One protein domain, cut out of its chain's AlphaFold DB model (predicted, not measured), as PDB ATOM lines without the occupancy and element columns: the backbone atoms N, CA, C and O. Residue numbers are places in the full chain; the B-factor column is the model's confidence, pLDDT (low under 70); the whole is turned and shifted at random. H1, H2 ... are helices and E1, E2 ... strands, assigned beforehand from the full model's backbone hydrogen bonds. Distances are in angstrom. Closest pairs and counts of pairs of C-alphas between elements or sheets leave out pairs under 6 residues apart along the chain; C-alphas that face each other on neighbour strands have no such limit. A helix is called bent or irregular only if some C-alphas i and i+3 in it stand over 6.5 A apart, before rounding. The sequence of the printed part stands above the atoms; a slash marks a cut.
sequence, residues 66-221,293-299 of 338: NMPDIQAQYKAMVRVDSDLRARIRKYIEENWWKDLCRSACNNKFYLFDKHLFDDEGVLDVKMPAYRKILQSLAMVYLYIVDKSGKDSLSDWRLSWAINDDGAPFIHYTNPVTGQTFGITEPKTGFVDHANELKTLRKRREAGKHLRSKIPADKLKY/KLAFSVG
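What this domain is: This is residues 66 to 221 and 293 to 299 of the 338 residues of an uncharacterized protein of Melanomma pulvis-pyrius CBS 109.77 (UniProt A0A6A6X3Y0). A small body, made of a three-stranded antiparallel sheet and helices crossing round H3, continues into an arm with H5 and H6, of which residues 201 to 208 and 212 to 218 stick out. H3 is in the middle of the body; H1, H2a and H4 pack on it, while the bent H2 turns so that its second arm, H2b, packs beside edge strand E1. The printed part has 163 residues, mostly helix, in the order H1 H2 H3 H4 E1 E2 E3 H5 H6, with sheet order E1 E2 E3. It is loose, with a radius of gyration of the C-alphas of 19.4 A, and elongated, spanning 67 by 37 by 31 A.

Where its parts are: Find C-alpha 157 at (17.927, 0.142, -16.973), where E1, residues 157 to 162, begins; E2 is residues 168 to 173 and E3 residues 180 to 184. H3, residues 128 to 148, runs 30.3 A and is irregular, C-alphas 129 and 132 being 7.6 A apart. H1, residues 67 to 80, starts at C-alpha 67 (34.712, 7.740, -30.145) and runs 20.4 A. H2, residues 82 to 105, was assigned as one helix by its hydrogen bonds but is bent: C-alphas 95 and 98 are 7.1 A apart, between arms H2a, residues 82 to 95, 19.8 A, and H2b, residues 98 to 105. H4, residues 150 to 155, and H6, residues 216 to 221, are irregular, with 7.1 A between C-alphas 151 and 154 and 7.0 A between C-alphas 217 and 220. H5, residues 194 to 205, runs 16.0 A; H6 ends at C-alpha 221 (63.472, -7.643, 5.389).

How they stand to each other: Look first at the meander E1 E2 E3, each strand the antiparallel neighbour of the one before: N 159 and O 171 are 2.9 A apart, N 172 and O 181 2.8 A. H2b is on this sheet, over none of its strands, with the C-alphas of Leu 100 and Ser 159 closest at 5.2 A; H3 only grazes it with residues 133 to 140. H3 is the hub: its residues 134 to 141 alone touch H2a, about perpendicular at 85 degrees, closest C-alphas Ile 88 and Ala 138, 6.2 A. Its residues 138 to 142 alone touch H1, closest C-alphas Tyr 74 and Met 139, 6.3 A, and 141 to 145 alone touch H4, closest C-alphas Ile 144 and Leu 153, 6.8 A. H5 and H3 are close but not clearly touching, the C-alphas of Pro 128 and Asn 195 being closest at 7.6 A; H5 and H6 are apart. Every O i to N i+4 pair is within hydrogen-bond range in H1, H2a, H2b and H5, against 15 of 17 in H3 and 0 of 2 in H4 and in H6, where 2 of 3 O i to N i+3 pairs each are.

The domain as a whole: The C-alphas of Thr 177 and Ala 216 are the farthest apart, 66.9 A. Residues 222 to 292 are cut out, with 41.6 A from C-alpha 221 to C-alpha 293; beyond the cut, residues 294 to 295 pair antiparallel with residues 182 to 183 of E3. The link H2 to H3 is long, 22 residues. Mean pLDDT of the printed part is 82.7; 28 residues are under 70, among them 208 to 215 and 293 to 299.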
ATOM      1  N   ASN A  66      35.364  10.950 -33.566       56.28
ATOM      2  CA  ASN A  66      36.026   9.714 -33.200       56.28
ATOM      3  C   ASN A  66      35.666   9.401 -31.738       56.28
ATOM      4  O   ASN A  66      35.877  10.216 -30.848       56.28
ATOM      5  N   MET A  67      35.123   8.211 -31.481       54.47
ATOM      6  CA  MET A  67      34.712   7.740 -30.145       54.47
ATOM      7  C   MET A  67      35.740   7.962 -29.008       54.47
ATOM      8  O   MET A  67      35.314   8.330 -27.913       54.47
ATOM      9  N   PRO A  68      37.064   7.798 -29.230       60.91
ATOM     10  CA  PRO A  68      38.083   8.121 -28.226       60.91
ATOM     11  C   PRO A  68      38.041   9.583 -27.751       60.91
ATOM     12  O   PRO A  68      38.292   9.863 -26.583       60.91
ATOM     13  N   ASP A  69      37.666  10.504 -28.638       74.88
ATOM     14  CA  ASP A  69      37.595  11.939 -28.360       74.88
ATOM     15  C   ASP A  69      36.390  12.276 -27.465       74.88
ATOM     16  O   ASP A  69      36.507  13.000 -26.479       74.88
ATOM     17  N   ILE A  70      35.237  11.640 -27.710       78.62
ATOM     18  CA  ILE A  70      34.021  11.843 -26.902       78.62
ATOM     19  C   ILE A  70      34.266  11.471 -25.436       78.62
ATOM     20  O   ILE A  70      33.829  12.174 -24.523       78.62
ATOM     21  N   GLN A  71      34.981  10.373 -25.187       80.38
ATOM     22  CA  GLN A  71      35.266   9.963 -23.818       80.38
ATOM     23  C   GLN A  71      36.190  10.951 -23.100       80.38
ATOM     24  O   GLN A  71      35.937  11.301 -21.947       80.38
ATOM     25  N   ALA A  72      37.243  11.426 -23.767       84.00
ATOM     26  CA  ALA A  72      38.123  12.442 -23.201       84.00
ATOM     27  C   ALA A  72      37.339  13.725 -22.866       84.00
ATOM     28  O   ALA A  72      37.478  14.271 -21.768       84.00
ATOM     29  N   GLN A  73      36.431  14.143 -23.754       88.12
ATOM     30  CA  GLN A  73      35.562  15.301 -23.542       88.12
ATOM     31  C   GLN A  73      34.642  15.124 -22.330       88.12
ATOM     32  O   GLN A  73      34.627  15.981 -21.447       88.12
ATOM     33  N   TYR A  74      33.920  14.007 -22.220       90.69
ATOM     34  CA  TYR A  74      33.038  13.757 -21.073       90.69
ATOM     35  C   TYR A  74      33.811  13.681 -19.753       90.69
ATOM     36  O   TYR A  74      33.381  14.262 -18.754       90.69
ATOM     37  N   LYS A  75      34.985  13.035 -19.741       87.19
ATOM     38  CA  LYS A  75      35.868  13.029 -18.567       87.19
ATOM     39  C   LYS A  75      36.254  14.453 -18.168       87.19
ATOM     40  O   LYS A  75      36.159  14.804 -16.991       87.19
ATOM     41  N   ALA A  76      36.647  15.283 -19.130       88.94
ATOM     42  CA  ALA A  76      37.001  16.671 -18.872       88.94
ATOM     43  C   ALA A  76      35.802  17.477 -18.336       88.94
ATOM     44  O   ALA A  76      35.948  18.201 -17.354       88.94
ATOM     45  N   MET A  77      34.598  17.278 -18.882       89.75
ATOM     46  CA  MET A  77      33.372  17.925 -18.394       89.75
ATOM     47  C   MET A  77      33.060  17.576 -16.934       89.75
ATOM     48  O   MET A  77      32.847  18.476 -16.124       89.75
ATOM     49  N   VAL A  78      33.082  16.288 -16.570       90.50
ATOM     50  CA  VAL A  78      32.824  15.842 -15.184       90.50
ATOM     51  C   VAL A  78      33.915  16.324 -14.222       90.50
ATOM     52  O   VAL A  78      33.658  16.543 -13.033       90.50
ATOM     53  N   ARG A  79      35.149  16.491 -14.712       87.94
ATOM     54  CA  ARG A  79      36.264  17.008 -13.916       87.94
ATOM     55  C   ARG A  79      36.105  18.496 -13.610       87.94
ATOM     56  O   ARG A  79      36.366  18.890 -12.477       87.94
ATOM     57  N   VAL A  80      35.710  19.290 -14.604       89.62
ATOM     58  CA  VAL A  80      35.691  20.757 -14.525       89.62
ATOM     59  C   VAL A  80      34.400  21.298 -13.907       89.62
ATOM     60  O   VAL A  80      34.460  22.227 -13.106       89.62
ATOM     61  N   ASP A  81      33.237  20.731 -14.238       92.31
ATOM     62  CA  ASP A  81      31.942  21.231 -13.761       92.31
ATOM     63  C   ASP A  81      31.486  20.478 -12.495       92.31
ATOM     64  O   ASP A  81      30.947  19.365 -12.544       92.31
ATOM     65  N   SER A  82      31.701  21.101 -11.330       91.94
ATOM     66  CA  SER A  82      31.310  20.550 -10.026       91.94
ATOM     67  C   SER A  82      29.800  20.378  -9.871       91.94
ATOM     68  O   SER A  82      29.363  19.405  -9.252       91.94
ATOM     69  N   ASP A  83      29.004  21.281 -10.446       94.56
ATOM     70  CA  ASP A  83      27.545  21.242 -10.348       94.56
ATOM     71  C   ASP A  83      26.986  20.118 -11.216       94.56
ATOM     72  O   ASP A  83      26.090  19.382 -10.800       94.56
ATOM     73  N   LEU A  84      27.537  19.946 -12.421       93.50
ATOM     74  CA  LEU A  84      27.240  18.811 -13.286       93.50
ATOM     75  C   LEU A  84      27.567  17.503 -12.579       93.50
ATOM     76  O   LEU A  84      26.714  16.620 -12.521       93.50
ATOM     77  N   ARG A  85      28.752  17.399 -11.975       93.62
ATOM     78  CA  ARG A  85      29.155  16.221 -11.205       93.62
ATOM     79  C   ARG A  85      28.194  15.931 -10.050       93.62
ATOM     80  O   ARG A  85      27.809  14.778  -9.868       93.62
ATOM     81  N   ALA A  86      27.762  16.949  -9.305       93.56
ATOM     82  CA  ALA A  86      26.787  16.791  -8.227       93.56
ATOM     83  C   ALA A  86      25.415  16.319  -8.743       93.56
ATOM     84  O   ALA A  86      24.827  15.404  -8.169       93.56
ATOM     85  N   ARG A  87      24.930  16.883  -9.860       96.00
ATOM     86  CA  ARG A  87      23.675  16.457 -10.508       96.00
ATOM     87  C   ARG A  87      23.739  15.009 -10.986       96.00
ATOM     88  O   ARG A  87      22.818  14.247 -10.711       96.00
ATOM     89  N   ILE A  88      24.822  14.635 -11.668       96.06
ATOM     90  CA  ILE A  88      25.049  13.269 -12.157       96.06
ATOM     91  C   ILE A  88      25.078  12.291 -10.984       96.06
ATOM     92  O   ILE A  88      24.383  11.279 -11.010       96.06
ATOM     93  N   ARG A  89      25.840  12.612  -9.934       95.06
ATOM     94  CA  ARG A  89      25.942  11.776  -8.737       95.06
ATOM     95  C   ARG A  89      24.578  11.550  -8.098       95.06
ATOM     96  O   ARG A  89      24.208  10.404  -7.875       95.06
ATOM     97  N   LYS A  90      23.828  12.628  -7.862       96.62
ATOM     98  CA  LYS A  90      22.478  12.547  -7.300       96.62
ATOM     99  C   LYS A  90      21.576  11.655  -8.157       96.62
ATOM    100  O   LYS A  90      20.909  10.775  -7.630       96.62
ATOM    101  N   TYR A  91      21.609  11.836  -9.478       97.00
ATOM    102  CA  TYR A  91      20.818  11.024 -10.397       97.00
ATOM    103  C   TYR A  91      21.182   9.533 -10.320       97.00
ATOM    104  O   TYR A  91      20.290   8.691 -10.227       97.00
ATOM    105  N   ILE A  92      22.478   9.206 -10.320       96.81
ATOM    106  CA  ILE A  92      22.970   7.827 -10.197       96.81
ATOM    107  C   ILE A  92      22.503   7.202  -8.881       96.81
ATOM    108  O   ILE A  92      21.979   6.091  -8.898       96.81
ATOM    109  N   GLU A  93      22.683   7.907  -7.763       95.88
ATOM    110  CA  GLU A  93      22.307   7.440  -6.424       95.88
ATOM    111  C   GLU A  93      20.804   7.144  -6.324       95.88
ATOM    112  O   GLU A  93      20.414   6.108  -5.786       95.88
ATOM    113  N   GLU A  94      19.967   8.021  -6.882       96.00
ATOM    114  CA  GLU A  94      18.508   7.911  -6.804       96.00
ATOM    115  C   GLU A  94      17.920   6.875  -7.774       96.00
ATOM    116  O   GLU A  94      16.937   6.224  -7.425       96.00
ATOM    117  N   ASN A  95      18.498   6.706  -8.971       96.31
ATOM    118  CA  ASN A  95      17.836   5.975 -10.063       96.31
ATOM    119  C   ASN A  95      18.555   4.699 -10.500       96.31
ATOM    120  O   ASN A  95      17.904   3.739 -10.890       96.31
ATOM    121  N   TRP A  96      19.887   4.675 -10.487       96.50
ATOM    122  CA  TRP A  96      20.651   3.599 -11.132       96.50
ATOM    123  C   TRP A  96      21.376   2.699 -10.140       96.50
ATOM    124  O   TRP A  96      21.530   1.504 -10.384       96.50
ATOM    125  N   TRP A  97      21.824   3.256  -9.017       96.56
ATOM    126  CA  TRP A  97      22.703   2.558  -8.088       96.56
ATOM    127  C   TRP A  97      22.044   1.330  -7.461       96.56
ATOM    128  O   TRP A  97      22.648   0.257  -7.437       96.56
ATOM    129  N   LYS A  98      20.793   1.462  -7.002       95.62
ATOM    130  CA  LYS A  98      20.054   0.352  -6.380       95.62
ATOM    131  C   LYS A  98      19.841  -0.807  -7.350       95.62
ATOM    132  O   LYS A  98      20.100  -1.952  -6.987       95.62
ATOM    133  N   ASP A  99      19.426  -0.517  -8.580       93.88
ATOM    134  CA  ASP A  99      19.184  -1.542  -9.602       93.88
ATOM    135  C   ASP A  99      20.482  -2.241 -10.013       93.88
ATOM    136  O   ASP A  99      20.539  -3.474 -10.077       93.88
ATOM    137  N   LEU A 100      21.565  -1.473 -10.174       95.12
ATOM    138  CA  LEU A 100      22.886  -2.028 -10.442       95.12
ATOM    139  C   LEU A 100      23.346  -2.950  -9.302       95.12
ATOM    140  O   LEU A 100      23.783  -4.069  -9.571       95.12
ATOM    141  N   CYS A 101      23.202  -2.540  -8.037       94.69
ATOM    142  CA  CYS A 101      23.576  -3.372  -6.887       94.69
ATOM    143  C   CYS A 101      22.738  -4.651  -6.800       94.69
ATOM    144  O   CYS A 101      23.293  -5.737  -6.643       94.69
ATOM    145  N   ARG A 102      21.419  -4.556  -6.994       92.25
ATOM    146  CA  ARG A 102      20.526  -5.725  -7.010       92.25
ATOM    147  C   ARG A 102      20.891  -6.705  -8.114       92.25
ATOM    148  O   ARG A 102      20.898  -7.909  -7.878       92.25
ATOM    149  N   SER A 103      21.251  -6.208  -9.298       92.94
ATOM    150  CA  SER A 103      21.714  -7.067 -10.393       92.94
ATOM    151  C   SER A 103      23.040  -7.773 -10.077       92.94
ATOM    152  O   SER A 103      23.261  -8.882 -10.557       92.94
ATOM    153  N   ALA A 104      23.889  -7.168  -9.235       90.75
ATOM    154  CA  ALA A 104      25.113  -7.785  -8.732       90.75
ATOM    155  C   ALA A 104      24.814  -8.845  -7.661       90.75
ATOM    156  O   ALA A 104      25.397  -9.924  -7.684       90.75
ATOM    157  N   CYS A 105      23.885  -8.544  -6.747       85.75
ATOM    158  CA  CYS A 105      23.514  -9.400  -5.619       85.75
ATOM    159  C   CYS A 105      22.715 -10.643  -6.046       85.75
ATOM    160  O   CYS A 105      22.866 -11.711  -5.456       85.75
ATOM    161  N   ASN A 106      21.857 -10.515  -7.063       80.62
ATOM    162  CA  ASN A 106      20.981 -11.600  -7.518       80.62
ATOM    163  C   ASN A 106      21.690 -12.640  -8.394       80.62
ATOM    164  O   ASN A 106      21.123 -13.695  -8.672       80.62
ATOM    165  N   ASN A 107      22.913 -12.365  -8.835       61.88
ATOM    166  CA  ASN A 107      23.597 -13.168  -9.835       61.88
ATOM    167  C   ASN A 107      24.841 -13.860  -9.275       61.88
ATOM    168  O   ASN A 107      25.413 -13.468  -8.262       61.88
ATOM    169  N   LYS A 108      25.315 -14.878 -10.002       64.12
ATOM    170  CA  LYS A 108      26.566 -15.625  -9.761       64.12
ATOM    171  C   LYS A 108      27.836 -14.763  -9.924       64.12
ATOM    172  O   LYS A 108      28.920 -15.301 -10.153       64.12
ATOM    173  N   PHE A 109      27.724 -13.438  -9.857       64.25
ATOM    174  CA  PHE A 109      28.861 -12.543  -9.961       64.25
ATOM    175  C   PHE A 109      29.668 -12.613  -8.670       64.25
ATOM    176  O   PHE A 109      29.284 -12.073  -7.639       64.25
ATOM    177  N   TYR A 110      30.852 -13.209  -8.752       67.75
ATOM    178  CA  TYR A 110      31.863 -13.161  -7.692       67.75
ATOM    179  C   TYR A 110      32.564 -11.789  -7.612       67.75
ATOM    180  O   TYR A 110      33.709 -11.704  -7.182       67.75
ATOM    181  N   LEU A 111      31.913 -10.725  -8.097       77.19
ATOM    182  CA  LEU A 111      32.449  -9.362  -8.125       77.19
ATOM    183  C   LEU A 111      32.486  -8.739  -6.732       77.19
ATOM    184  O   LEU A 111      33.403  -7.985  -6.422       77.19
ATOM    185  N   PHE A 112      31.479  -9.044  -5.914       85.44
ATOM    186  CA  PHE A 112      31.320  -8.474  -4.586       85.44
ATOM    187  C   PHE A 112      31.026  -9.585  -3.593       85.44
ATOM    188  O   PHE A 112      30.185 -10.453  -3.835       85.44
ATOM    189  N   ASP A 113      31.695  -9.534  -2.449       85.06
ATOM    190  CA  ASP A 113      31.363 -10.428  -1.358       85.06
ATOM    191  C   ASP A 113      29.991 -10.068  -0.779       85.06
ATOM    192  O   ASP A 113      29.661  -8.899  -0.586       85.06
ATOM    193  N   LYS A 114      29.202 -11.089  -0.424       86.75
ATOM    194  CA  LYS A 114      27.832 -10.925   0.093       86.75
ATOM    195  C   LYS A 114      27.733  -9.978   1.298       86.75
ATOM    196  O   LYS A 114      26.717  -9.322   1.469       86.75
ATOM    197  N   HIS A 115      28.777  -9.907   2.122       89.56
ATOM    198  CA  HIS A 115      28.807  -9.064   3.319       89.56
ATOM    199  C   HIS A 115      29.021  -7.568   3.027       89.56
ATOM    200  O   HIS A 115      28.951  -6.765   3.952       89.56
ATOM    201  N   LEU A 116      29.328  -7.194   1.779       87.94
ATOM    202  CA  LEU A 116      29.467  -5.796   1.362       87.94
ATOM    203  C   LEU A 116      28.115  -5.126   1.083       87.94
ATOM    204  O   LEU A 116      28.057  -3.900   1.000       87.94
ATOM    205  N   PHE A 117      27.059  -5.920   0.912       92.62
ATOM    206  CA  PHE A 117      25.704  -5.439   0.682       92.62
ATOM    207  C   PHE A 117      24.967  -5.249   2.008       92.62
ATOM    208  O   PHE A 117      25.158  -6.024   2.948       92.62
ATOM    209  N   ASP A 118      24.110  -4.234   2.062       94.12
ATOM    210  CA  ASP A 118      23.131  -4.084   3.133       94.12
ATOM    211  C   ASP A 118      21.973  -5.096   3.004       94.12
ATOM    212  O   ASP A 118      21.925  -5.922   2.087       94.12
ATOM    213  N   ASP A 119      21.018  -5.023   3.933       93.75
ATOM    214  CA  ASP A 119      19.844  -5.904   3.954       93.75
ATOM    215  C   ASP A 119      18.934  -5.732   2.716       93.75
ATOM    216  O   ASP A 119      18.148  -6.624   2.398       93.75
ATOM    217  N   GLU A 120      19.047  -4.612   1.989       93.56
ATOM    218  CA  GLU A 120      18.334  -4.357   0.729       93.56
ATOM    219  C   GLU A 120      19.107  -4.859  -0.509       93.56
ATOM    220  O   GLU A 120      18.611  -4.736  -1.637       93.56
ATOM    221  N   GLY A 121      20.307  -5.420  -0.328       92.06
ATOM    222  CA  GLY A 121      21.180  -5.822  -1.428       92.06
ATOM    223  C   GLY A 121      21.855  -4.632  -2.117       92.06
ATOM    224  O   GLY A 121      22.131  -4.696  -3.318       92.06
ATOM    225  N   VAL A 122      22.090  -3.531  -1.397       94.81
ATOM    226  CA  VAL A 122      22.679  -2.287  -1.910       94.81
ATOM    227  C   VAL A 122      24.070  -2.068  -1.307       94.81
ATOM    228  O   VAL A 122      24.299  -2.254  -0.116       94.81
ATOM    229  N   LEU A 123      25.034  -1.696  -2.153       92.25
ATOM    230  CA  LEU A 123      26.385  -1.322  -1.724       92.25
ATOM    231  C   LEU A 123      26.395   0.135  -1.239       92.25
ATOM    232  O   LEU A 123      25.700   0.980  -1.808       92.25
ATOM    233  N   ASP A 124      27.231   0.477  -0.257       93.56
ATOM    234  CA  ASP A 124      27.387   1.879   0.154       93.56
ATOM    235  C   ASP A 124      28.072   2.701  -0.951       93.56
ATOM    236  O   ASP A 124      29.281   2.617  -1.172       93.56
ATOM    237  N   VAL A 125      27.292   3.548  -1.627       93.50
ATOM    238  CA  VAL A 125      27.749   4.422  -2.719       93.50
ATOM    239  C   VAL A 125      28.853   5.398  -2.297       93.50
ATOM    240  O   VAL A 125      29.603   5.902  -3.136       93.50
ATOM    241  N   LYS A 126      28.982   5.680  -0.995       92.06
ATOM    242  CA  LYS A 126      30.015   6.571  -0.457       92.06
ATOM    243  C   LYS A 126      31.362   5.871  -0.301       92.06
ATOM    244  O   LYS A 126      32.365   6.560  -0.098       92.06
ATOM    245  N   MET A 127      31.426   4.542  -0.434       87.38
ATOM    246  CA  MET A 127      32.688   3.815  -0.366       87.38
ATOM    247  C   MET A 127      33.627   4.241  -1.508       87.38
ATOM    248  O   MET A 127      33.304   4.063  -2.686       87.38
ATOM    249  N   PRO A 128      34.849   4.719  -1.195       84.94
ATOM    250  CA  PRO A 128      35.804   5.160  -2.211       84.94
ATOM    251  C   PRO A 128      36.195   4.077  -3.224       84.94
ATOM    252  O   PRO A 128      36.612   4.408  -4.332       84.94
ATOM    253  N   ALA A 129      36.056   2.803  -2.850       85.25
ATOM    254  CA  ALA A 129      36.377   1.660  -3.694       85.25
ATOM    255  C   ALA A 129      35.511   1.597  -4.967       85.25
ATOM    256  O   ALA A 129      35.984   1.133  -6.002       85.25
ATOM    257  N   TYR A 130      34.284   2.134  -4.934       90.44
ATOM    258  CA  TYR A 130      33.350   2.117  -6.068       90.44
ATOM    259  C   TYR A 130      33.475   3.329  -6.995       90.44
ATOM    260  O   TYR A 130      32.692   3.487  -7.933       90.44
ATOM    261  N   ARG A 131      34.480   4.186  -6.779       86.94
ATOM    262  CA  ARG A 131      34.691   5.408  -7.566       86.94
ATOM    263  C   ARG A 131      34.735   5.144  -9.072       86.94
ATOM    264  O   ARG A 131      34.169   5.927  -9.828       86.94
ATOM    265  N   LYS A 132      35.381   4.060  -9.513       87.94
ATOM    266  CA  LYS A 132      35.489   3.728 -10.943       87.94
ATOM    267  C   LYS A 132      34.153   3.305 -11.547       87.94
ATOM    268  O   LYS A 132      33.842   3.743 -12.648       87.94
ATOM    269  N   ILE A 133      33.344   2.527 -10.820       92.25
ATOM    270  CA  ILE A 133      31.976   2.185 -11.248       92.25
ATOM    271  C   ILE A 133      31.198   3.473 -11.474       92.25
ATOM    272  O   ILE A 133      30.646   3.697 -12.546       92.25
ATOM    273  N   LEU A 134      31.215   4.362 -10.486       93.25
ATOM    274  CA  LEU A 134      30.457   5.595 -10.568       93.25
ATOM    275  C   LEU A 134      30.969   6.547 -11.667       93.25
ATOM    276  O   LEU A 134      30.172   7.255 -12.277       93.25
ATOM    277  N   GLN A 135      32.275   6.559 -11.953       90.12
ATOM    278  CA  GLN A 135      32.832   7.275 -13.106       90.12
ATOM    279  C   GLN A 135      32.295   6.715 -14.423       90.12
ATOM    280  O   GLN A 135      31.832   7.488 -15.256       90.12
ATOM    281  N   SER A 136      32.280   5.391 -14.590       90.06
ATOM    282  CA  SER A 136      31.666   4.750 -15.758       90.06
ATOM    283  C   SER A 136      30.185   5.118 -15.892       90.06
ATOM    284  O   SER A 136      29.737   5.462 -16.982       90.06
ATOM    285  N   LEU A 137      29.434   5.149 -14.787       94.81
ATOM    286  CA  LEU A 137      28.033   5.587 -14.793       94.81
ATOM    287  C   LEU A 137      27.879   7.062 -15.195       94.81
ATOM    288  O   LEU A 137      26.970   7.393 -15.953       94.81
ATOM    289  N   ALA A 138      28.775   7.945 -14.751       94.75
ATOM    290  CA  ALA A 138      28.763   9.354 -15.144       94.75
ATOM    291  C   ALA A 138      29.006   9.545 -16.650       94.75
ATOM    292  O   ALA A 138      28.357  10.375 -17.287       94.75
ATOM    293  N   MET A 139      29.899   8.742 -17.231       91.44
ATOM    294  CA  MET A 139      30.153   8.733 -18.673       91.44
ATOM    295  C   MET A 139      28.915   8.307 -19.460       91.44
ATOM    296  O   MET A 139      28.593   8.911 -20.480       91.44
ATOM    297  N   VAL A 140      28.190   7.303 -18.966       92.19
ATOM    298  CA  VAL A 140      26.953   6.831 -19.600       92.19
ATOM    299  C   VAL A 140      25.829   7.836 -19.483       92.19
ATOM    300  O   VAL A 140      25.121   8.068 -20.459       92.19
ATOM    301  N   TYR A 141      25.695   8.473 -18.324       95.75
ATOM    302  CA  TYR A 141      24.760   9.574 -18.154       95.75
ATOM    303  C   TYR A 141      24.972  10.634 -19.240       95.75
ATOM    304  O   TYR A 141      24.024  11.008 -19.927       95.75
ATOM    305  N   LEU A 142      26.216  11.082 -19.435       94.69
ATOM    306  CA  LEU A 142      26.535  12.087 -20.449       94.69
ATOM    307  C   LEU A 142      26.278  11.585 -21.867       94.69
ATOM    308  O   LEU A 142      25.695  12.317 -22.660       94.69
ATOM    309  N   TYR A 143      26.632  10.336 -22.159       91.50
ATOM    310  CA  TYR A 143      26.365   9.719 -23.454       91.50
ATOM    311  C   TYR A 143      24.866   9.679 -23.787       91.50
ATOM    312  O   TYR A 143      24.468  10.068 -24.883       91.50
ATOM    313  N   ILE A 144      24.023   9.253 -22.842       92.06
ATOM    314  CA  ILE A 144      22.568   9.196 -23.036       92.06
ATOM    315  C   ILE A 144      21.997  10.604 -23.208       92.06
ATOM    316  O   ILE A 144      21.200  10.827 -24.116       92.06
ATOM    317  N   VAL A 145      22.416  11.564 -22.379       94.19
ATOM    318  CA  VAL A 145      21.953  12.956 -22.495       94.19
ATOM    319  C   VAL A 145      22.343  13.562 -23.843       94.19
ATOM    320  O   VAL A 145      21.518  14.233 -24.454       94.19
ATOM    321  N   ASP A 146      23.561  13.306 -24.321       90.94
ATOM    322  CA  ASP A 146      24.059  13.801 -25.607       90.94
ATOM    323  C   ASP A 146      23.340  13.162 -26.807       90.94
ATOM    324  O   ASP A 146      23.028  13.845 -27.779       90.94
ATOM    325  N   LYS A 147      23.044  11.855 -26.751       88.94
ATOM    326  CA  LYS A 147      22.432  11.121 -27.875       88.94
ATOM    327  C   LYS A 147      20.914  11.155 -27.912       88.94
ATOM    328  O   LYS A 147      20.343  11.206 -28.998       88.94
ATOM    329  N   SER A 148      20.280  11.108 -26.751       89.06
ATOM    330  CA  SER A 148      18.842  10.874 -26.618       89.06
ATOM    331  C   SER A 148      18.129  11.992 -25.854       89.06
ATOM    332  O   SER A 148      16.907  11.966 -25.727       89.06
ATOM    333  N   GLY A 149      18.864  12.990 -25.357       91.06
ATOM    334  CA  GLY A 149      18.314  14.082 -24.562       91.06
ATOM    335  C   GLY A 149      18.041  13.688 -23.109       91.06
ATOM    336  O   GLY A 149      18.032  12.515 -22.729       91.06
ATOM    337  N   LYS A 150      17.817  14.698 -22.264       84.38
ATOM    338  CA  LYS A 150      17.676  14.526 -20.809       84.38
ATOM    339  C   LYS A 150      16.436  13.723 -20.404       84.38
ATOM    340  O   LYS A 150      16.507  12.950 -19.453       84.38
ATOM    341  N   ASP A 151      15.339  13.879 -21.137       87.19
ATOM    342  CA  ASP A 151      14.060  13.232 -20.818       87.19
ATOM    343  C   ASP A 151      14.108  11.710 -21.012       87.19
ATOM    344  O   ASP A 151      13.309  10.987 -20.430       87.19
ATOM    345  N   SER A 152      15.092  11.208 -21.763       87.69
ATOM    346  CA  SER A 152      15.247   9.777 -22.032       87.69
ATOM    347  C   SER A 152      15.874   8.978 -20.885       87.69
ATOM    348  O   SER A 152      15.839   7.751 -20.915       87.69
ATOM    349  N   LEU A 153      16.463   9.634 -19.875       92.12
ATOM    350  CA  LEU A 153      17.276   8.968 -18.848       92.12
ATOM    351  C   LEU A 153      16.485   7.961 -17.994       92.12
ATOM    352  O   LEU A 153      17.021   6.909 -17.646       92.12
ATOM    353  N   SER A 154      15.220   8.257 -17.674       93.31
ATOM    354  CA  SER A 154      14.365   7.417 -16.816       93.31
ATOM    355  C   SER A 154      14.023   6.059 -17.418       93.31
ATOM    356  O   SER A 154      13.663   5.133 -16.686       93.31
ATOM    357  N   ASP A 155      14.133   5.932 -18.737       94.38
ATOM    358  CA  ASP A 155      13.783   4.706 -19.445       94.38
ATOM    359  C   ASP A 155      14.940   3.706 -19.437       94.38
ATOM    360  O   ASP A 155      14.730   2.513 -19.622       94.38
ATOM    361  N   TRP A 156      16.166   4.150 -19.154       95.00
ATOM    362  CA  TRP A 156      17.318   3.259 -19.121       95.00
ATOM    363  C   TRP A 156      17.341   2.403 -17.852       95.00
ATOM    364  O   TRP A 156      17.048   2.855 -16.742       95.00
ATOM    365  N   ARG A 157      17.701   1.132 -18.027       95.12
ATOM    366  CA  ARG A 157      17.927   0.142 -16.973       95.12
ATOM    367  C   ARG A 157      19.359  -0.355 -17.044       95.12
ATOM    368  O   ARG A 157      19.928  -0.471 -18.128       95.12
ATOM    369  N   LEU A 158      19.931  -0.613 -15.872       94.88
ATOM    370  CA  LEU A 158      21.316  -1.026 -15.711       94.88
ATOM    371  C   LEU A 158      21.366  -2.395 -15.058       94.88
ATOM    372  O   LEU A 158      20.657  -2.653 -14.087       94.88
ATOM    373  N   SER A 159      22.242  -3.249 -15.565       94.44
ATOM    374  CA  SER A 159      22.492  -4.560 -14.980       94.44
ATOM    375  C   SER A 159      23.939  -4.984 -15.184       94.44
ATOM    376  O   SER A 159      24.574  -4.601 -16.165       94.44
ATOM    377  N   TRP A 160      24.474  -5.775 -14.261       93.56
ATOM    378  CA  TRP A 160      25.705  -6.518 -14.502       93.56
ATOM    379  C   TRP A 160      25.449  -7.663 -15.483       93.56
ATOM    380  O   TRP A 160      24.443  -8.363 -15.375       93.56
ATOM    381  N   ALA A 161      26.385  -7.867 -16.404       90.38
ATOM    382  CA  ALA A 161      26.400  -8.958 -17.370       90.38
ATOM    383  C   ALA A 161      27.809  -9.573 -17.455       90.38
ATOM    384  O   ALA A 161      28.788  -8.968 -17.011       90.38
ATOM    385  N   ILE A 162      27.907 -10.793 -17.985       87.62
ATOM    386  CA  ILE A 162      29.174 -11.486 -18.265       87.62
ATOM    387  C   ILE A 162      29.297 -11.586 -19.784       87.62
ATOM    388  O   ILE A 162      28.325 -11.959 -20.436       87.62
ATOM    389  N   ASN A 163      30.442 -11.207 -20.350       85.56
ATOM    390  CA  ASN A 163      30.698 -11.405 -21.778       85.56
ATOM    391  C   ASN A 163      31.133 -12.856 -22.069       85.56
ATOM    392  O   ASN A 163      31.338 -13.649 -21.151       85.56
ATOM    393  N   ASP A 164      31.340 -13.189 -23.342       84.44
ATOM    394  CA  ASP A 164      31.753 -14.539 -23.758       84.44
ATOM    395  C   ASP A 164      33.088 -14.992 -23.125       84.44
ATOM    396  O   ASP A 164      33.315 -16.183 -22.915       84.44
ATOM    397  N   ASP A 165      33.950 -14.043 -22.739       84.75
ATOM    398  CA  ASP A 165      35.235 -14.303 -22.074       84.75
ATOM    399  C   ASP A 165      35.109 -14.528 -20.554       84.75
ATOM    400  O   ASP A 165      36.108 -14.729 -19.856       84.75
ATOM    401  N   GLY A 166      33.899 -14.458 -19.995       84.69
ATOM    402  CA  GLY A 166      33.685 -14.545 -18.553       84.69
ATOM    403  C   GLY A 166      33.966 -13.239 -17.795       84.69
ATOM    404  O   GLY A 166      33.902 -13.227 -16.561       84.69
ATOM    405  N   ALA A 167      34.278 -12.148 -18.497       84.12
ATOM    406  CA  ALA A 167      34.579 -10.849 -17.915       84.12
ATOM    407  C   ALA A 167      33.290 -10.064 -17.615       84.12
ATOM    408  O   ALA A 167      32.381  -9.994 -18.453       84.12
ATOM    409  N   PRO A 168      33.185  -9.453 -16.425       86.75
ATOM    410  CA  PRO A 168      32.022  -8.662 -16.084       86.75
ATOM    411  C   PRO A 168      31.997  -7.336 -16.846       86.75
ATOM    412  O   PRO A 168      33.014  -6.664 -17.027       86.75
ATOM    413  N   PHE A 169      30.800  -6.904 -17.219       89.75
ATOM    414  CA  PHE A 169      30.558  -5.590 -17.799       89.75
ATOM    415  C   PHE A 169      29.208  -5.039 -17.326       89.75
ATOM    416  O   PHE A 169      28.362  -5.777 -16.814       89.75
ATOM    417  N   ILE A 170      29.007  -3.728 -17.469       92.06
ATOM    418  CA  ILE A 170      27.727  -3.088 -17.151       92.06
ATOM    419  C   ILE A 170      26.926  -2.979 -18.443       92.06
ATOM    420  O   ILE A 170      27.368  -2.337 -19.395       92.06
ATOM    421  N   HIS A 171      25.760  -3.610 -18.471       92.31
ATOM    422  CA  HIS A 171      24.825  -3.604 -19.583       92.31
ATOM    423  C   HIS A 171      23.717  -2.570 -19.354       92.31
ATOM    424  O   HIS A 171      23.124  -2.496 -18.273       92.31
ATOM    425  N   TYR A 172      23.440  -1.784 -20.391       92.44
ATOM    426  CA  TYR A 172      22.450  -0.716 -20.418       92.44
ATOM    427  C   TYR A 172      21.377  -1.062 -21.439       92.44
ATOM    428  O   TYR A 172      21.678  -1.368 -22.592       92.44
ATOM    429  N   THR A 173      20.119  -0.991 -21.023       93.75
ATOM    430  CA  THR A 173      18.974  -1.346 -21.864       93.75
ATOM    431  C   THR A 173      17.904  -0.280 -21.725       93.75
ATOM    432  O   THR A 173      17.513   0.065 -20.611       93.75
ATOM    433  N   ASN A 174      17.405   0.226 -22.845       94.00
ATOM    434  CA  ASN A 174      16.193   1.027 -22.886       94.00
ATOM    435  C   ASN A 174      15.054   0.140 -23.424       94.00
ATOM    436  O   ASN A 174      15.036  -0.162 -24.616       94.00
ATOM    437  N   PRO A 175      14.106  -0.298 -22.578       92.31
ATOM    438  CA  PRO A 175      13.029  -1.190 -22.990       92.31
ATOM    439  C   PRO A 175      11.988  -0.487 -23.872       92.31
ATOM    440  O   PRO A 175      11.245  -1.162 -24.574       92.31
ATOM    441  N   VAL A 176      11.929   0.851 -23.852       93.00
ATOM    442  CA  VAL A 176      10.995   1.637 -24.670       93.00
ATOM    443  C   VAL A 176      11.485   1.707 -26.113       93.00
ATOM    444  O   VAL A 176      10.707   1.516 -27.043       93.00
ATOM    445  N   THR A 177      12.779   1.964 -26.310       90.94
ATOM    446  CA  THR A 177      13.376   2.101 -27.649       90.94
ATOM    447  C   THR A 177      14.004   0.810 -28.172       90.94
ATOM    448  O   THR A 177      14.345   0.739 -29.351       90.94
ATOM    449  N   GLY A 178      14.193  -0.197 -27.315       90.75
ATOM    450  CA  GLY A 178      14.928  -1.427 -27.624       90.75
ATOM    451  C   GLY A 178      16.443  -1.234 -27.752       90.75
ATOM    452  O   GLY A 178      17.148  -2.161 -28.139       90.75
ATOM    453  N   GLN A 179      16.965  -0.039 -27.456       89.44
ATOM    454  CA  GLN A 179      18.394   0.246 -27.566       89.44
ATOM    455  C   GLN A 179      19.180  -0.413 -26.435       89.44
ATOM    456  O   GLN A 179      18.781  -0.363 -25.268       89.44
ATOM    457  N   THR A 180      20.342  -0.966 -26.776       90.50
ATOM    458  CA  THR A 180      21.267  -1.560 -25.811       90.50
ATOM    459  C   THR A 180      22.705  -1.142 -26.085       90.50
ATOM    460  O   THR A 180      23.104  -0.899 -27.224       90.50
ATOM    461  N   PHE A 181      23.496  -1.036 -25.022       88.75
ATOM    462  CA  PHE A 181      24.951  -0.922 -25.098       88.75
ATOM    463  C   PHE A 181      25.580  -1.382 -23.780       88.75
ATOM    464  O   PHE A 181      24.890  -1.588 -22.783       88.75
ATOM    465  N   GLY A 182      26.896  -1.561 -23.766       87.50
ATOM    466  CA  GLY A 182      27.639  -2.005 -22.595       87.50
ATOM    467  C   GLY A 182      28.899  -1.188 -22.348       87.50
ATOM    468  O   GLY A 182      29.474  -0.595 -23.263       87.50
ATOM    469  N   ILE A 183      29.344  -1.187 -21.095       87.25
ATOM    470  CA  ILE A 183      30.659  -0.701 -20.687       87.25
ATOM    471  C   ILE A 183      31.457  -1.848 -20.087       87.25
ATOM    472  O   ILE A 183      31.069  -2.407 -19.059       87.25
ATOM    473  N   THR A 184      32.595  -2.152 -20.709       83.31
ATOM    474  CA  THR A 184      33.559  -3.129 -20.194       83.31
ATOM    475  C   THR A 184      34.237  -2.627 -18.925       83.31
ATOM    476  O   THR A 184      34.310  -1.418 -18.674       83.31
ATOM    477  N   GLU A 185      34.785  -3.549 -18.136       79.19
ATOM    478  CA  GLU A 185      35.598  -3.169 -16.990       79.19
ATOM    479  C   GLU A 185      36.819  -2.331 -17.390       79.19
ATOM    480  O   GLU A 185      37.387  -2.532 -18.470       79.19
ATOM    481  N   PRO A 186      37.230  -1.367 -16.546       76.81
ATOM    482  CA  PRO A 186      38.488  -0.675 -16.754       76.81
ATOM    483  C   PRO A 186      39.663  -1.651 -16.608       76.81
ATOM    484  O   PRO A 186      39.573  -2.605 -15.838       76.81
ATOM    485  N   LYS A 187      40.811  -1.378 -17.248       74.06
ATOM    486  CA  LYS A 187      42.022  -2.236 -17.168       74.06
ATOM    487  C   LYS A 187      42.459  -2.575 -15.737       74.06
ATOM    488  O   LYS A 187      43.127  -3.571 -15.495       74.06
ATOM    489  N   THR A 188      42.116  -1.714 -14.785       74.06
ATOM    490  CA  THR A 188      42.464  -1.843 -13.366       74.06
ATOM    491  C   THR A 188      41.309  -2.368 -12.501       74.06
ATOM    492  O   THR A 188      41.369  -2.231 -11.280       74.06
ATOM    493  N   GLY A 189      40.259  -2.920 -13.116       79.75
ATOM    494  CA  GLY A 189      39.057  -3.440 -12.463       79.75
ATOM    495  C   GLY A 189      38.111  -2.356 -11.935       79.75
ATOM    496  O   GLY A 189      38.496  -1.206 -11.702       79.75
ATOM    497  N   PHE A 190      36.845  -2.722 -11.727       77.69
ATOM    498  CA  PHE A 190      35.797  -1.810 -11.246       77.69
ATOM    499  C   PHE A 190      35.997  -1.311  -9.809       77.69
ATOM    500  O   PHE A 190      35.466  -0.261  -9.445       77.69
ATOM    501  N   VAL A 191      36.769  -2.036  -9.002       79.00
ATOM    502  CA  VAL A 191      37.022  -1.700  -7.601       79.00
ATOM    503  C   VAL A 191      38.431  -1.127  -7.455       79.00
ATOM    504  O   VAL A 191      39.412  -1.726  -7.896       79.00
ATOM    505  N   ASP A 192      38.548   0.058  -6.853       71.31
ATOM    506  CA  ASP A 192      39.829   0.730  -6.623       71.31
ATOM    507  C   ASP A 192      40.252   0.703  -5.148       71.31
ATOM    508  O   ASP A 192      39.835   1.531  -4.336       71.31
ATOM    509  N   HIS A 193      41.161  -0.212  -4.809       72.56
ATOM    510  CA  HIS A 193      41.760  -0.294  -3.474       72.56
ATOM    511  C   HIS A 193      42.991   0.614  -3.292       72.56
ATOM    512  O   HIS A 193      43.672   0.530  -2.267       72.56
ATOM    513  N   ALA A 194      43.327   1.507  -4.235       67.94
ATOM    514  CA  ALA A 194      44.539   2.328  -4.146       67.94
ATOM    515  C   ALA A 194      44.579   3.212  -2.889       67.94
ATOM    516  O   ALA A 194      45.634   3.354  -2.267       67.94
ATOM    517  N   ASN A 195      43.441   3.773  -2.469       68.12
ATOM    518  CA  ASN A 195      43.356   4.594  -1.254       68.12
ATOM    519  C   ASN A 195      43.526   3.769   0.025       68.12
ATOM    520  O   ASN A 195      44.212   4.202   0.958       68.12
ATOM    521  N   GLU A 196      42.948   2.570   0.059       72.25
ATOM    522  CA  GLU A 196      43.134   1.624   1.153       72.25
ATOM    523  C   GLU A 196      44.608   1.225   1.247       72.25
ATOM    524  O   GLU A 196      45.234   1.400   2.291       72.25
ATOM    525  N   LEU A 197      45.216   0.835   0.125       71.00
ATOM    526  CA  LEU A 197      46.640   0.524   0.033       71.00
ATOM    527  C   LEU A 197      47.517   1.712   0.445       71.00
ATOM    528  O   LEU A 197      48.500   1.523   1.161       71.00
ATOM    529  N   LYS A 198      47.179   2.945   0.052       74.50
ATOM    530  CA  LYS A 198      47.896   4.163   0.464       74.50
ATOM    531  C   LYS A 198      47.796   4.375   1.973       74.50
ATOM    532  O   LYS A 198      48.797   4.693   2.611       74.50
ATOM    533  N   THR A 199      46.625   4.143   2.557       73.31
ATOM    534  CA  THR A 199      46.392   4.243   4.003       73.31
ATOM    535  C   THR A 199      47.143   3.153   4.762       73.31
ATOM    536  O   THR A 199      47.829   3.449   5.740       73.31
ATOM    537  N   LEU A 200      47.099   1.908   4.286       70.69
ATOM    538  CA  LEU A 200      47.858   0.785   4.836       70.69
ATOM    539  C   LEU A 200      49.367   1.045   4.760       70.69
ATOM    540  O   LEU A 200      50.079   0.814   5.737       70.69
ATOM    541  N   ARG A 201      49.860   1.607   3.648       78.31
ATOM    542  CA  ARG A 201      51.261   2.030   3.497       78.31
ATOM    543  C   ARG A 201      51.623   3.139   4.481       78.31
ATOM    544  O   ARG A 201      52.618   2.983   5.180       78.31
ATOM    545  N   LYS A 202      50.799   4.185   4.619       81.19
ATOM    546  CA  LYS A 202      50.995   5.248   5.624       81.19
ATOM    547  C   LYS A 202      51.024   4.681   7.046       81.19
ATOM    548  O   LYS A 202      51.911   5.021   7.818       81.19
ATOM    549  N   ARG A 203      50.102   3.777   7.398       74.94
ATOM    550  CA  ARG A 203      50.058   3.115   8.719       74.94
ATOM    551  C   ARG A 203      51.286   2.239   8.973       74.94
ATOM    552  O   ARG A 203      51.817   2.241  10.083       74.94
ATOM    553  N   ARG A 204      51.739   1.507   7.951       79.06
ATOM    554  CA  ARG A 204      52.980   0.723   7.981       79.06
ATOM    555  C   ARG A 204      54.193   1.625   8.210       79.06
ATOM    556  O   ARG A 204      55.015   1.317   9.066       79.06
ATOM    557  N   GLU A 205      54.296   2.728   7.474       79.56
ATOM    558  CA  GLU A 205      55.413   3.679   7.559       79.56
ATOM    559  C   GLU A 205      55.418   4.469   8.873       79.56
ATOM    560  O   GLU A 205      56.478   4.655   9.461       79.56
ATOM    561  N   ALA A 206      54.244   4.814   9.406       82.06
ATOM    562  CA  ALA A 206      54.082   5.423  10.727       82.06
ATOM    563  C   ALA A 206      54.403   4.463  11.893       82.06
ATOM    564  O   ALA A 206      54.229   4.822  13.054       82.06
ATOM    565  N   GLY A 207      54.802   3.216  11.612       72.38
ATOM    566  CA  GLY A 207      55.188   2.223  12.616       72.38
ATOM    567  C   GLY A 207      54.041   1.697  13.487       72.38
ATOM    568  O   GLY A 207      54.267   0.777  14.271       72.38
ATOM    569  N   LYS A 208      52.814   2.216  13.321       62.69
ATOM    570  CA  LYS A 208      51.658   1.949  14.192       62.69
ATOM    571  C   LYS A 208      51.185   0.491  14.205       62.69
ATOM    572  O   LYS A 208      50.578   0.088  15.189       62.69
ATOM    573  N   HIS A 209      51.448  -0.302  13.161       55.88
ATOM    574  CA  HIS A 209      50.907  -1.671  13.068       55.88
ATOM    575  C   HIS A 209      51.924  -2.813  13.035       55.88
ATOM    576  O   HIS A 209      51.527  -3.959  13.224       55.88
ATOM    577  N   LEU A 210      53.208  -2.545  12.799       56.47
ATOM    578  CA  LEU A 210      54.151  -3.612  12.441       56.47
ATOM    579  C   LEU A 210      55.384  -3.681  13.348       56.47
ATOM    580  O   LEU A 210      55.840  -4.776  13.650       56.47
ATOM    581  N   ARG A 211      55.899  -2.570  13.889       54.72
ATOM    582  CA  ARG A 211      57.164  -2.640  14.650       54.72
ATOM    583  C   ARG A 211      57.061  -3.359  15.998       54.72
ATOM    584  O   ARG A 211      58.046  -3.947  16.417       54.72
ATOM    585  N   SER A 212      55.898  -3.354  16.650       58.12
ATOM    586  CA  SER A 212      55.710  -4.026  17.947       58.12
ATOM    587  C   SER A 212      55.286  -5.495  17.845       58.12
ATOM    588  O   SER A 212      55.292  -6.188  18.856       58.12
ATOM    589  N   LYS A 213      54.912  -5.981  16.650       61.62
ATOM    590  CA  LYS A 213      54.418  -7.355  16.433       61.62
ATOM    591  C   LYS A 213      55.218  -8.172  15.416       61.62
ATOM    592  O   LYS A 213      54.921  -9.350  15.253       61.62
ATOM    593  N   ILE A 214      56.205  -7.592  14.725       61.84
ATOM    594  CA  ILE A 214      57.099  -8.366  13.855       61.84
ATOM    595  C   ILE A 214      58.126  -9.100  14.738       61.84
ATOM    596  O   ILE A 214      58.880  -8.434  15.450       61.84
ATOM    597  N   PRO A 215      58.193 -10.444  14.684       68.31
ATOM    598  CA  PRO A 215      59.257 -11.215  15.321       68.31
ATOM    599  C   PRO A 215      60.649 -10.716  14.901       68.31
ATOM    600  O   PRO A 215      60.870 -10.386  13.732       68.31
ATOM    601  N   ALA A 216      61.587 -10.627  15.850       73.31
ATOM    602  CA  ALA A 216      62.891  -9.983  15.650       73.31
ATOM    603  C   ALA A 216      63.699 -10.560  14.466       73.31
ATOM    604  O   ALA A 216      64.439  -9.836  13.801       73.31
ATOM    605  N   ASP A 217      63.506 -11.837  14.142       74.56
ATOM    606  CA  ASP A 217      64.126 -12.548  13.020       74.56
ATOM    607  C   ASP A 217      63.650 -12.066  11.635       74.56
ATOM    608  O   ASP A 217      64.364 -12.230  10.638       74.56
ATOM    609  N   LYS A 218      62.482 -11.413  11.557       63.41
ATOM    610  CA  LYS A 218      61.900 -10.887  10.311       63.41
ATOM    611  C   LYS A 218      62.137  -9.392  10.089       63.41
ATOM    612  O   LYS A 218      61.831  -8.890   9.007       63.41
ATOM    613  N   LEU A 219      62.734  -8.680  11.049       66.50
ATOM    614  CA  LEU A 219      62.993  -7.236  10.935       66.50
ATOM    615  C   LEU A 219      63.933  -6.884   9.764       66.50
ATOM    616  O   LEU A 219      63.760  -5.843   9.132       66.50
ATOM    617  N   LYS A 220      64.876  -7.779   9.429       66.56
ATOM    618  CA  LYS A 220      65.895  -7.589   8.377       66.56
ATOM    619  C   LYS A 220      65.331  -7.342   6.972       66.56
ATOM    620  O   LYS A 220      65.967  -6.680   6.161       66.56
ATOM    621  N   TYR A 221      64.126  -7.837   6.687       56.84
ATOM    622  CA  TYR A 221      63.472  -7.643   5.389       56.84
ATOM    623  C   TYR A 221      62.848  -6.247   5.244       56.84
ATOM    624  O   TYR A 221      62.638  -5.777   4.130       56.84
ATOM    625  N   LYS A 293      35.870   0.921 -22.662       53.62
ATOM    626  CA  LYS A 293      35.293   0.881 -24.021       53.62
ATOM    627  C   LYS A 293      33.770   0.753 -23.964       53.62
ATOM    628  O   LYS A 293      33.240  -0.079 -23.231       53.62
ATOM    629  N   LEU A 294      33.078   1.573 -24.760       48.66
ATOM    630  CA  LEU A 294      31.658   1.380 -25.060       48.66
ATOM    631  C   LEU A 294      31.555   0.258 -26.096       48.66
ATOM    632  O   LEU A 294      32.023   0.412 -27.225       48.66
ATOM    633  N   ALA A 295      30.989  -0.874 -25.698       49.84
ATOM    634  CA  ALA A 295      30.681  -1.978 -26.592       49.84
ATOM    635  C   ALA A 295      29.211  -1.858 -27.008       49.84
ATOM    636  O   ALA A 295      28.314  -1.908 -26.168       49.84
ATOM    637  N   PHE A 296      28.951  -1.674 -28.299       41.00
ATOM    638  CA  PHE A 296      27.594  -1.772 -28.828       41.00
ATOM    639  C   PHE A 296      27.317  -3.237 -29.129       41.00
ATOM    640  O   PHE A 296      28.042  -3.843 -29.918       41.00
ATOM    641  N   SER A 297      26.289  -3.804 -28.501       39.41
ATOM    642  CA  SER A 297      25.810  -5.122 -28.900       39.41
ATOM    643  C   SER A 297      25.000  -4.944 -30.180       39.41
ATOM    644  O   SER A 297      23.918  -4.358 -30.168       39.41
ATOM    645  N   VAL A 298      25.557  -5.376 -31.311       31.53
ATOM    646  CA  VAL A 298      24.783  -5.539 -32.544       31.53
ATOM    647  C   VAL A 298      24.032  -6.851 -32.372       31.53
ATOM    648  O   VAL A 298      24.667  -7.893 -32.245       31.53
ATOM    649  N   GLY A 299      22.704  -6.763 -32.280       30.69
ATOM    650  CA  GLY A 299      21.827  -7.851 -31.858       30.69
ATOM    651  C   GLY A 299      22.191  -9.211 -32.447       30.69
ATOM    652  O   GLY A 299      22.034  -9.437 -33.642       30.69
TER     653      GLY A 299